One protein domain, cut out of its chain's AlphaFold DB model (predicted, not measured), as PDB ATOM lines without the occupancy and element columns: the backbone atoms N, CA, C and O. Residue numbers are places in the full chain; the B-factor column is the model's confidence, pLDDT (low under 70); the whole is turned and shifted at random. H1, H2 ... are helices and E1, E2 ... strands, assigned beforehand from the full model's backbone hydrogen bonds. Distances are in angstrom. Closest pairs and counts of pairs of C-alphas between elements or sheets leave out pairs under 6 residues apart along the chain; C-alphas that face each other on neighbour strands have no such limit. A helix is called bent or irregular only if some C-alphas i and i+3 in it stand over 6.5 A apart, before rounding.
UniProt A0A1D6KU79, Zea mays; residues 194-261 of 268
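This is residues 194 to 261 of the 268 residues of a protein of Zea mays (UniProt A0A1D6KU79). Two narrow two-stranded ribbons, the hairpin E1 and E2 and the pair E3 and E4, make the two sides of an elongated body, with H1 joining them at one end. H2 and the long loop of residues 232 to 250 lie toward the other end. The 68 printed residues include two named helices and four named strands, in the order E1, E2, H1, E3, H2, E4; both sheets are antiparallel and the class is mixed, helices and strands. The whole is only just compact, close to loose, with a radius of gyration of the C-alphas of 13.1 A and spans of 38 by 22 by 18 A.

E1, residues 194 to 199, begins at C-alpha 194 (330.241, 354.397, 211.510) and is 16.9 A long. E2, residues 205 to 211, is 20.2 A long. H1, residues 212 to 222, is 14.3 A long and irregular: C-alphas 217 and 220 are 7.3 A apart. E3 is residues 224 to 227, 10.2 A, and H2 residues 228 to 231, 5.8 A. E4, residues 251 to 254, is 9.9 A long and ends at C-alpha 254 (327.460, 363.830, 221.424).

The hairpin E1 and E2 is antiparallel at 160 degrees, with N 196 and O 208 2.8 A apart, within hydrogen-bond range. The closest C-alphas of E1 and H1 are those of Val 194 and Ala 212, 5.4 A. In H1, 5 of 7 O i to N i+4 pairs are within hydrogen-bond range; H2 is too short for any. E3 and E4 are antiparallel at 141 degrees, with N 226 and O 252 2.8 A apart, within hydrogen-bond range. The closest C-alphas of H2 and E4 are those of Phe 228 and Glu 251, 5.6 A. E2 and E3 are only just apart, their closest C-alphas at 8.2 A.

The C-alphas of Gly 213 and Gly 243, the two farthest apart, are 39.5 A from each other. The printed part has no cut. The link from H2 to E4, 19 residues, is long. No printed residue is under 70 in pLDDT; the mean of the printed part is 86.4.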
ATOM      1  N   VAL A 194     331.368 354.386 210.580       88.81
ATOM      2  CA  VAL A 194     330.241 354.397 211.510       88.81
ATOM      3  C   VAL A 194     329.487 355.710 211.338       88.81
ATOM      4  O   VAL A 194     330.075 356.795 211.360       88.81
ATOM      5  N   ARG A 195     328.172 355.610 211.148       89.44
ATOM      6  CA  ARG A 195     327.270 356.751 210.991       89.44
ATOM      7  C   ARG A 195     326.529 356.996 212.300       89.44
ATOM      8  O   ARG A 195     325.735 356.162 212.715       89.44
ATOM      9  N   ILE A 196     326.768 358.147 212.917       89.50
ATOM     10  CA  ILE A 196     326.086 358.600 214.130       89.50
ATOM     11  C   ILE A 196     324.940 359.512 213.699       89.50
ATOM     12  O   ILE A 196     325.181 360.495 212.998       89.50
ATOM     13  N   ILE A 197     323.714 359.178 214.097       89.50
ATOM     14  CA  ILE A 197     322.500 359.944 213.790       89.50
ATOM     15  C   ILE A 197     321.911 360.459 215.099       89.50
ATOM     16  O   ILE A 197     321.910 359.739 216.094       89.50
ATOM     17  N   TRP A 198     321.413 361.692 215.097       89.19
ATOM     18  CA  TRP A 198     320.680 362.269 216.224       89.19
ATOM     19  C   TRP A 198     319.594 363.223 215.725       89.19
ATOM     20  O   TRP A 198     319.676 363.715 214.602       89.19
ATOM     21  N   CYS A 199     318.598 363.505 216.562       88.62
ATOM     22  CA  CYS A 199     317.681 364.624 216.353       88.62
ATOM     23  C   CYS A 199     318.174 365.821 217.163       88.62
ATOM     24  O   CYS A 199     318.537 365.671 218.328       88.62
ATOM     25  N   ASP A 200     318.225 366.997 216.549       85.69
ATOM     26  CA  ASP A 200     318.583 368.228 217.252       85.69
ATOM     27  C   ASP A 200     317.374 368.901 217.930       85.69
ATOM     28  O   ASP A 200     316.243 368.419 217.856       85.69
ATOM     29  N   ALA A 201     317.609 370.052 218.569       84.12
ATOM     30  CA  ALA A 201     316.568 370.828 219.248       84.12
ATOM     31  C   ALA A 201     315.487 371.402 218.307       84.12
ATOM     32  O   ALA A 201     314.420 371.794 218.772       84.12
ATOM     33  N   SER A 202     315.733 371.429 216.994       85.00
ATOM     34  CA  SER A 202     314.769 371.857 215.974       85.00
ATOM     35  C   SER A 202     313.931 370.705 215.404       85.00
ATOM     36  O   SER A 202     313.082 370.928 214.540       85.00
ATOM     37  N   GLY A 203     314.159 369.472 215.873       86.00
ATOM     38  CA  GLY A 203     313.512 368.266 215.358       86.00
ATOM     39  C   GLY A 203     314.099 367.765 214.033       86.00
ATOM     40  O   GLY A 203     313.496 366.913 213.382       86.00
ATOM     41  N   GLN A 204     315.262 368.271 213.614       83.50
ATOM     42  CA  GLN A 204     315.939 367.825 212.399       83.50
ATOM     43  C   GLN A 204     316.847 366.626 212.676       83.50
ATOM     44  O   GLN A 204     317.632 366.618 213.626       83.50
ATOM     45  N   HIS A 205     316.782 365.625 211.795       84.75
ATOM     46  CA  HIS A 205     317.709 364.499 211.807       84.75
ATOM     47  C   HIS A 205     319.068 364.952 211.274       84.75
ATOM     48  O   HIS A 205     319.197 365.379 210.126       84.75
ATOM     49  N   ARG A 206     320.094 364.828 212.105       84.25
ATOM     50  CA  ARG A 206     321.480 365.143 211.782       84.25
ATOM     51  C   ARG A 206     322.319 363.878 211.763       84.25
ATOM     52  O   ARG A 206     321.959 362.847 212.324       84.25
ATOM     53  N   CYS A 207     323.447 363.960 211.071       84.56
ATOM     54  CA  CYS A 207     324.307 362.822 210.813       84.56
ATOM     55  C   CYS A 207     325.779 363.238 210.847       84.56
ATOM     56  O   CYS A 207     326.156 364.284 210.319       84.56
ATOM     57  N   ARG A 208     326.624 362.383 211.424       84.31
ATOM     58  CA  ARG A 208     328.082 362.463 211.332       84.31
ATOM     59  C   ARG A 208     328.628 361.092 210.967       84.31
ATOM     60  O   ARG A 208     328.350 360.108 211.645       84.31
ATOM     61  N   VAL A 209     329.447 361.039 209.923       84.69
ATOM     62  CA  VAL A 209     330.169 359.825 209.533       84.69
ATOM     63  C   VAL A 209     331.587 359.890 210.090       84.69
ATOM     64  O   VAL A 209     332.274 360.901 209.947       84.69
ATOM     65  N   VAL A 210     332.017 358.818 210.750       84.50
ATOM     66  CA  VAL A 210     333.344 358.694 211.357       84.50
ATOM     67  C   VAL A 210     334.003 357.417 210.834       84.50
ATOM     68  O   VAL A 210     333.337 356.384 210.798       84.50
ATOM     69  N   PRO A 211     335.291 357.434 210.443       86.62
ATOM     70  CA  PRO A 211     336.019 356.204 210.131       86.62
ATOM     71  C   PRO A 211     335.945 355.214 211.297       86.62
ATOM     72  O   PRO A 211     336.117 355.621 212.449       86.62
ATOM     73  N   ALA A 212     335.711 353.931 211.020       87.19
ATOM     74  CA  ALA A 212     335.443 352.939 212.063       87.19
ATOM     75  C   ALA A 212     336.557 352.860 213.117       87.19
ATOM     76  O   ALA A 212     336.272 352.910 214.311       87.19
ATOM     77  N   GLY A 213     337.828 352.876 212.698       83.94
ATOM     78  CA  GLY A 213     338.963 352.907 213.628       83.94
ATOM     79  C   GLY A 213     338.882 354.066 214.630       83.94
ATOM     80  O   GLY A 213     338.974 353.854 215.836       83.94
ATOM     81  N   ARG A 214     338.581 355.284 214.154       82.69
ATOM     82  CA  ARG A 214     338.402 356.465 215.018       82.69
ATOM     83  C   ARG A 214     337.175 356.337 215.922       82.69
ATOM     84  O   ARG A 214     337.204 356.823 217.053       82.69
ATOM     85  N   PHE A 215     336.106 355.708 215.434       88.38
ATOM     86  CA  PHE A 215     334.913 355.476 216.239       88.38
ATOM     87  C   PHE A 215     335.226 354.613 217.463       88.38
ATOM     88  O   PHE A 215     334.949 355.025 218.589       88.38
ATOM     89  N   TYR A 216     335.857 353.460 217.246       87.56
ATOM     90  CA  TYR A 216     336.158 352.513 218.314       87.56
ATOM     91  C   TYR A 216     337.273 352.988 219.250       87.56
ATOM     92  O   TYR A 216     337.204 352.731 220.451       87.56
ATOM     93  N   GLU A 217     338.267 353.709 218.731       87.06
ATOM     94  CA  GLU A 217     339.381 354.225 219.532       87.06
ATOM     95  C   GLU A 217     338.971 355.421 220.405       87.06
ATOM     96  O   GLU A 217     339.342 355.501 221.577       87.06
ATOM     97  N   ILE A 218     338.190 356.356 219.852       86.19
ATOM     98  CA  ILE A 218     337.935 357.661 220.479       86.19
ATOM     99  C   ILE A 218     336.436 357.911 220.637       86.19
ATOM    100  O   ILE A 218     335.956 358.111 221.758       86.19
ATOM    101  N   THR A 219     335.689 357.927 219.533       88.62
ATOM    102  CA  THR A 219     334.338 358.511 219.499       88.62
ATOM    103  C   THR A 219     333.339 357.782 220.390       88.62
ATOM    104  O   THR A 219     332.514 358.444 221.012       88.62
ATOM    105  N   ARG A 220     333.429 356.452 220.516       90.19
ATOM    106  CA  ARG A 220     332.501 355.662 221.342       90.19
ATOM    107  C   ARG A 220     332.480 356.101 222.810       90.19
ATOM    108  O   ARG A 220     331.448 356.030 223.456       90.19
ATOM    109  N   ASN A 221     333.621 356.571 223.323       88.75
ATOM    110  CA  ASN A 221     333.783 356.961 224.726       88.75
ATOM    111  C   ASN A 221     333.798 358.484 224.903       88.75
ATOM    112  O   ASN A 221     333.336 359.007 225.912       88.75
ATOM    113  N   LYS A 222     334.415 359.202 223.958       89.75
ATOM    114  CA  LYS A 222     334.663 360.648 224.057       89.75
ATOM    115  C   LYS A 222     333.609 361.482 223.338       89.75
ATOM    116  O   LYS A 222     333.598 362.687 223.564       89.75
ATOM    117  N   GLY A 223     332.773 360.874 222.499       89.81
ATOM    118  CA  GLY A 223     331.769 361.542 221.680       89.81
ATOM    119  C   GLY A 223     332.318 362.290 220.463       89.81
ATOM    120  O   GLY A 223     333.525 362.335 220.213       89.81
ATOM    121  N   VAL A 224     331.399 362.876 219.695       88.38
ATOM    122  CA  VAL A 224     331.673 363.826 218.609       88.38
ATOM    123  C   VAL A 224     331.452 365.243 219.127       88.38
ATOM    124  O   VAL A 224     330.376 365.544 219.639       88.38
ATOM    125  N   GLY A 225     332.453 366.107 218.969       87.38
ATOM    126  CA  GLY A 225     332.345 367.528 219.292       87.38
ATOM    127  C   GLY A 225     331.463 368.282 218.296       87.38
ATOM    128  O   GLY A 225     331.654 368.147 217.086       87.38
ATOM    129  N   LEU A 226     330.527 369.083 218.802       85.62
ATOM    130  CA  LEU A 226     329.759 370.075 218.046       85.62
ATOM    131  C   LEU A 226     329.893 371.439 218.722       85.62
ATOM    132  O   LEU A 226     330.116 371.516 219.927       85.62
ATOM    133  N   THR A 227     329.723 372.520 217.966       86.06
ATOM    134  CA  THR A 227     329.709 373.869 218.542       86.06
ATOM    135  C   THR A 227     328.477 374.078 219.427       86.06
ATOM    136  O   THR A 227     327.445 373.436 219.226       86.06
ATOM    137  N   PHE A 228     328.542 375.002 220.388       86.94
ATOM    138  CA  PHE A 228     327.379 375.357 221.219       86.94
ATOM    139  C   PHE A 228     326.169 375.827 220.402       86.94
ATOM    140  O   PHE A 228     325.039 375.478 220.742       86.94
ATOM    141  N   ALA A 229     326.394 376.530 219.289       87.25
ATOM    142  CA  ALA A 229     325.342 376.919 218.352       87.25
ATOM    143  C   ALA A 229     324.478 375.731 217.907       87.25
ATOM    144  O   ALA A 229     323.268 375.893 217.786       87.25
ATOM    145  N   ALA A 230     325.056 374.532 217.747       86.06
ATOM    146  CA  ALA A 230     324.336 373.332 217.315       86.06
ATOM    147  C   ALA A 230     323.153 372.956 218.230       86.06
ATOM    148  O   ALA A 230     322.218 372.309 217.769       86.06
ATOM    149  N   MET A 231     323.174 373.376 219.502       87.19
ATOM    150  CA  MET A 231     322.078 373.160 220.457       87.19
ATOM    151  C   MET A 231     320.912 374.136 220.287       87.19
ATOM    152  O   MET A 231     319.824 373.872 220.787       87.19
ATOM    153  N   GLY A 232     321.145 375.263 219.616       88.75
ATOM    154  CA  GLY A 232     320.159 376.318 219.410       88.75
ATOM    155  C   GLY A 232     319.755 376.510 217.958       88.75
ATOM    156  O   GLY A 232     318.921 377.370 217.711       88.75
ATOM    157  N   MET A 233     320.341 375.776 217.006       86.12
ATOM    158  CA  MET A 233     320.039 375.940 215.580       86.12
ATOM    159  C   MET A 233     318.540 375.821 215.329       86.12
ATOM    160  O   MET A 233     317.902 374.886 215.814       86.12
ATOM    161  N   THR A 234     317.987 376.750 214.555       83.19
ATOM    162  CA  THR A 234     316.604 376.624 214.092       83.19
ATOM    163  C   THR A 234     316.540 375.782 212.818       83.19
ATOM    164  O   THR A 234     317.545 375.540 212.151       83.19
ATOM    165  N   SER A 235     315.336 375.348 212.453       82.44
ATOM    166  CA  SER A 235     315.104 374.613 211.209       82.44
ATOM    167  C   SER A 235     315.023 375.509 209.965       82.44
ATOM    168  O   SER A 235     315.002 374.978 208.853       82.44
ATOM    169  N   PHE A 236     314.950 376.837 210.127       77.62
ATOM    170  CA  PHE A 236     314.642 377.784 209.047       77.62
ATOM    171  C   PHE A 236     315.692 378.884 208.834       77.62
ATOM    172  O   PHE A 236     315.620 379.580 207.822       77.62
ATOM    173  N   CYS A 237     316.636 379.072 209.759       72.81
ATOM    174  CA  CYS A 237     317.742 380.019 209.612       72.81
ATOM    175  C   CYS A 237     319.098 379.341 209.826       72.81
ATOM    176  O   CYS A 237     319.202 378.370 210.578       72.81
ATOM    177  N   ASP A 238     320.138 379.878 209.186       75.81
ATOM    178  CA  ASP A 238     321.527 379.459 209.389       75.81
ATOM    179  C   ASP A 238     322.119 380.105 210.653       75.81
ATOM    180  O   ASP A 238     323.095 380.853 210.632       75.81
ATOM    181  N   GLY A 239     321.456 379.870 211.788       79.81
ATOM    182  CA  GLY A 239     321.847 380.449 213.064       79.81
ATOM    183  C   GLY A 239     321.090 379.879 214.265       79.81
ATOM    184  O   GLY A 239     320.058 379.210 214.120       79.81
ATOM    185  N   PRO A 240     321.613 380.122 215.480       86.69
ATOM    186  CA  PRO A 240     320.916 379.777 216.706       86.69
ATOM    187  C   PRO A 240     319.664 380.647 216.887       86.69
ATOM    188  O   PRO A 240     319.628 381.800 216.465       86.69
ATOM    189  N   ALA A 241     318.643 380.101 217.546       87.94
ATOM    190  CA  ALA A 241     317.402 380.795 217.857       87.94
ATOM    191  C   ALA A 241     317.664 382.072 218.667       87.94
ATOM    192  O   ALA A 241     318.478 382.074 219.603       87.94
ATOM    193  N   ASP A 242     316.921 383.132 218.348       86.81
ATOM    194  CA  ASP A 242     316.965 384.386 219.094       86.81
ATOM    195  C   ASP A 242     316.683 384.144 220.583       86.81
ATOM    196  O   ASP A 242     315.787 383.390 220.962       86.81
ATOM    197  N   GLY A 243     317.481 384.774 221.449       88.69
ATOM    198  CA  GLY A 243     317.373 384.618 222.903       88.69
ATOM    199  C   GLY A 243     317.992 383.336 223.478       88.69
ATOM    200  O   GLY A 243     318.027 383.193 224.697       88.69
ATOM    201  N   SER A 244     318.540 382.432 222.652       88.19
ATOM    202  CA  SER A 244     319.233 381.227 223.147       88.19
ATOM    203  C   SER A 244     320.560 381.525 223.860       88.19
ATOM    204  O   SER A 244     321.033 380.701 224.639       88.19
ATOM    205  N   ASN A 245     321.177 382.682 223.587       88.12
ATOM    206  CA  ASN A 245     322.541 383.046 224.004       88.12
ATOM    207  C   ASN A 245     323.627 382.043 223.563       88.12
ATOM    208  O   ASN A 245     324.761 382.098 224.045       88.12
ATOM    209  N   LEU A 246     323.304 381.135 222.638       86.56
ATOM    210  CA  LEU A 246     324.251 380.187 222.066       86.56
ATOM    211  C   LEU A 246     324.957 380.831 220.874       86.56
ATOM    212  O   LEU A 246     324.359 381.563 220.094       86.56
ATOM    213  N   THR A 247     326.248 380.554 220.731       83.12
ATOM    214  CA  THR A 247     327.079 381.078 219.640       83.12
ATOM    215  C   THR A 247     327.948 379.961 219.069       83.12
ATOM    216  O   THR A 247     327.994 378.859 219.617       83.12
ATOM    217  N   GLY A 248     328.682 380.225 217.985       79.25
ATOM    218  CA  GLY A 248     329.666 379.272 217.452       79.25
ATOM    219  C   GLY A 248     330.833 378.963 218.408       79.25
ATOM    220  O   GLY A 248     331.662 378.112 218.103       79.25
ATOM    221  N   VAL A 249     330.907 379.643 219.556       78.44
ATOM    222  CA  VAL A 249     331.978 379.547 220.551       78.44
ATOM    223  C   VAL A 249     331.624 378.485 221.599       78.44
ATOM    224  O   VAL A 249     330.595 378.588 222.261       78.44
ATOM    225  N   GLY A 250     332.505 377.495 221.780       81.56
ATOM    226  CA  GLY A 250     332.362 376.402 222.755       81.56
ATOM    227  C   GLY A 250     332.048 375.049 222.107       81.56
ATOM    228  O   GLY A 250     331.685 374.991 220.935       81.56
ATOM    229  N   GLU A 251     332.212 373.958 222.861       86.81
ATOM    230  CA  GLU A 251     332.041 372.576 222.382       86.81
ATOM    231  C   GLU A 251     331.080 371.797 223.295       86.81
ATOM    232  O   GLU A 251     331.329 371.656 224.491       86.81
ATOM    233  N   ILE A 252     330.013 371.236 222.724       88.88
ATOM    234  CA  ILE A 252     329.272 370.115 223.315       88.88
ATOM    235  C   ILE A 252     329.767 368.793 222.727       88.88
ATOM    236  O   ILE A 252     330.303 368.757 221.621       88.88
ATOM    237  N   ARG A 253     329.533 367.677 223.425       90.69
ATOM    238  CA  ARG A 253     329.880 366.346 222.915       90.69
ATOM    239  C   ARG A 253     328.679 365.423 222.844       90.69
ATOM    240  O   ARG A 253     328.045 365.149 223.857       90.69
ATOM    241  N   LEU A 254     328.424 364.899 221.650       89.31
ATOM    242  CA  LEU A 254     327.460 363.830 221.424       89.31
ATOM    243  C   LEU A 254     328.125 362.481 221.659       89.31
ATOM    244  O   LEU A 254     328.947 362.044 220.851       89.31
ATOM    245  N   VAL A 255     327.781 361.828 222.765       92.31
ATOM    246  CA  VAL A 255     328.260 360.479 223.079       92.31
ATOM    247  C   VAL A 255     327.291 359.460 222.468       92.31
ATOM    248  O   VAL A 255     326.095 359.555 222.738       92.31
ATOM    249  N   PRO A 256     327.762 358.520 221.626       91.38
ATOM    250  CA  PRO A 256     326.900 357.504 221.029       91.38
ATOM    251  C   PRO A 256     326.251 356.603 222.082       91.38
ATOM    252  O   PRO A 256     326.927 356.135 223.000       91.38
ATOM    253  N   ASP A 257     324.967 356.300 221.901       92.44
ATOM    254  CA  ASP A 257     324.277 355.267 222.672       92.44
ATOM    255  C   ASP A 257     324.632 353.886 222.098       92.44
ATOM    256  O   ASP A 257     324.158 353.474 221.040       92.44
ATOM    257  N   MET A 258     325.563 353.185 222.746       90.38
ATOM    258  CA  MET A 258     326.122 351.933 222.219       90.38
ATOM    259  C   MET A 258     325.081 350.820 221.990       90.38
ATOM    260  O   MET A 258     325.193 350.139 220.970       90.38
ATOM    261  N   PRO A 259     324.059 350.633 222.847       92.44
ATOM    262  CA  PRO A 259     322.917 349.762 222.569       92.44
ATOM    263  C   PRO A 259     322.210 349.985 221.223       92.44
ATOM    264  O   PRO A 259     321.637 349.038 220.694       92.44
ATOM    265  N   THR A 260     322.246 351.194 220.647       90.31
ATOM    266  CA  THR A 260     321.604 351.480 219.350       90.31
ATOM    267  C   THR A 260     322.512 351.199 218.151       90.31
ATOM    268  O   THR A 260     322.125 351.450 217.008       90.31
ATOM    269  N   LEU A 261     323.747 350.734 218.375       90.19
ATOM    270  CA  LEU A 261     324.692 350.437 217.304       90.19
ATOM    271  C   LEU A 261     324.235 349.197 216.526       90.19
ATOM    272  O   LEU A 261     324.215 348.088 217.052       90.19
TER     273      LEU A 261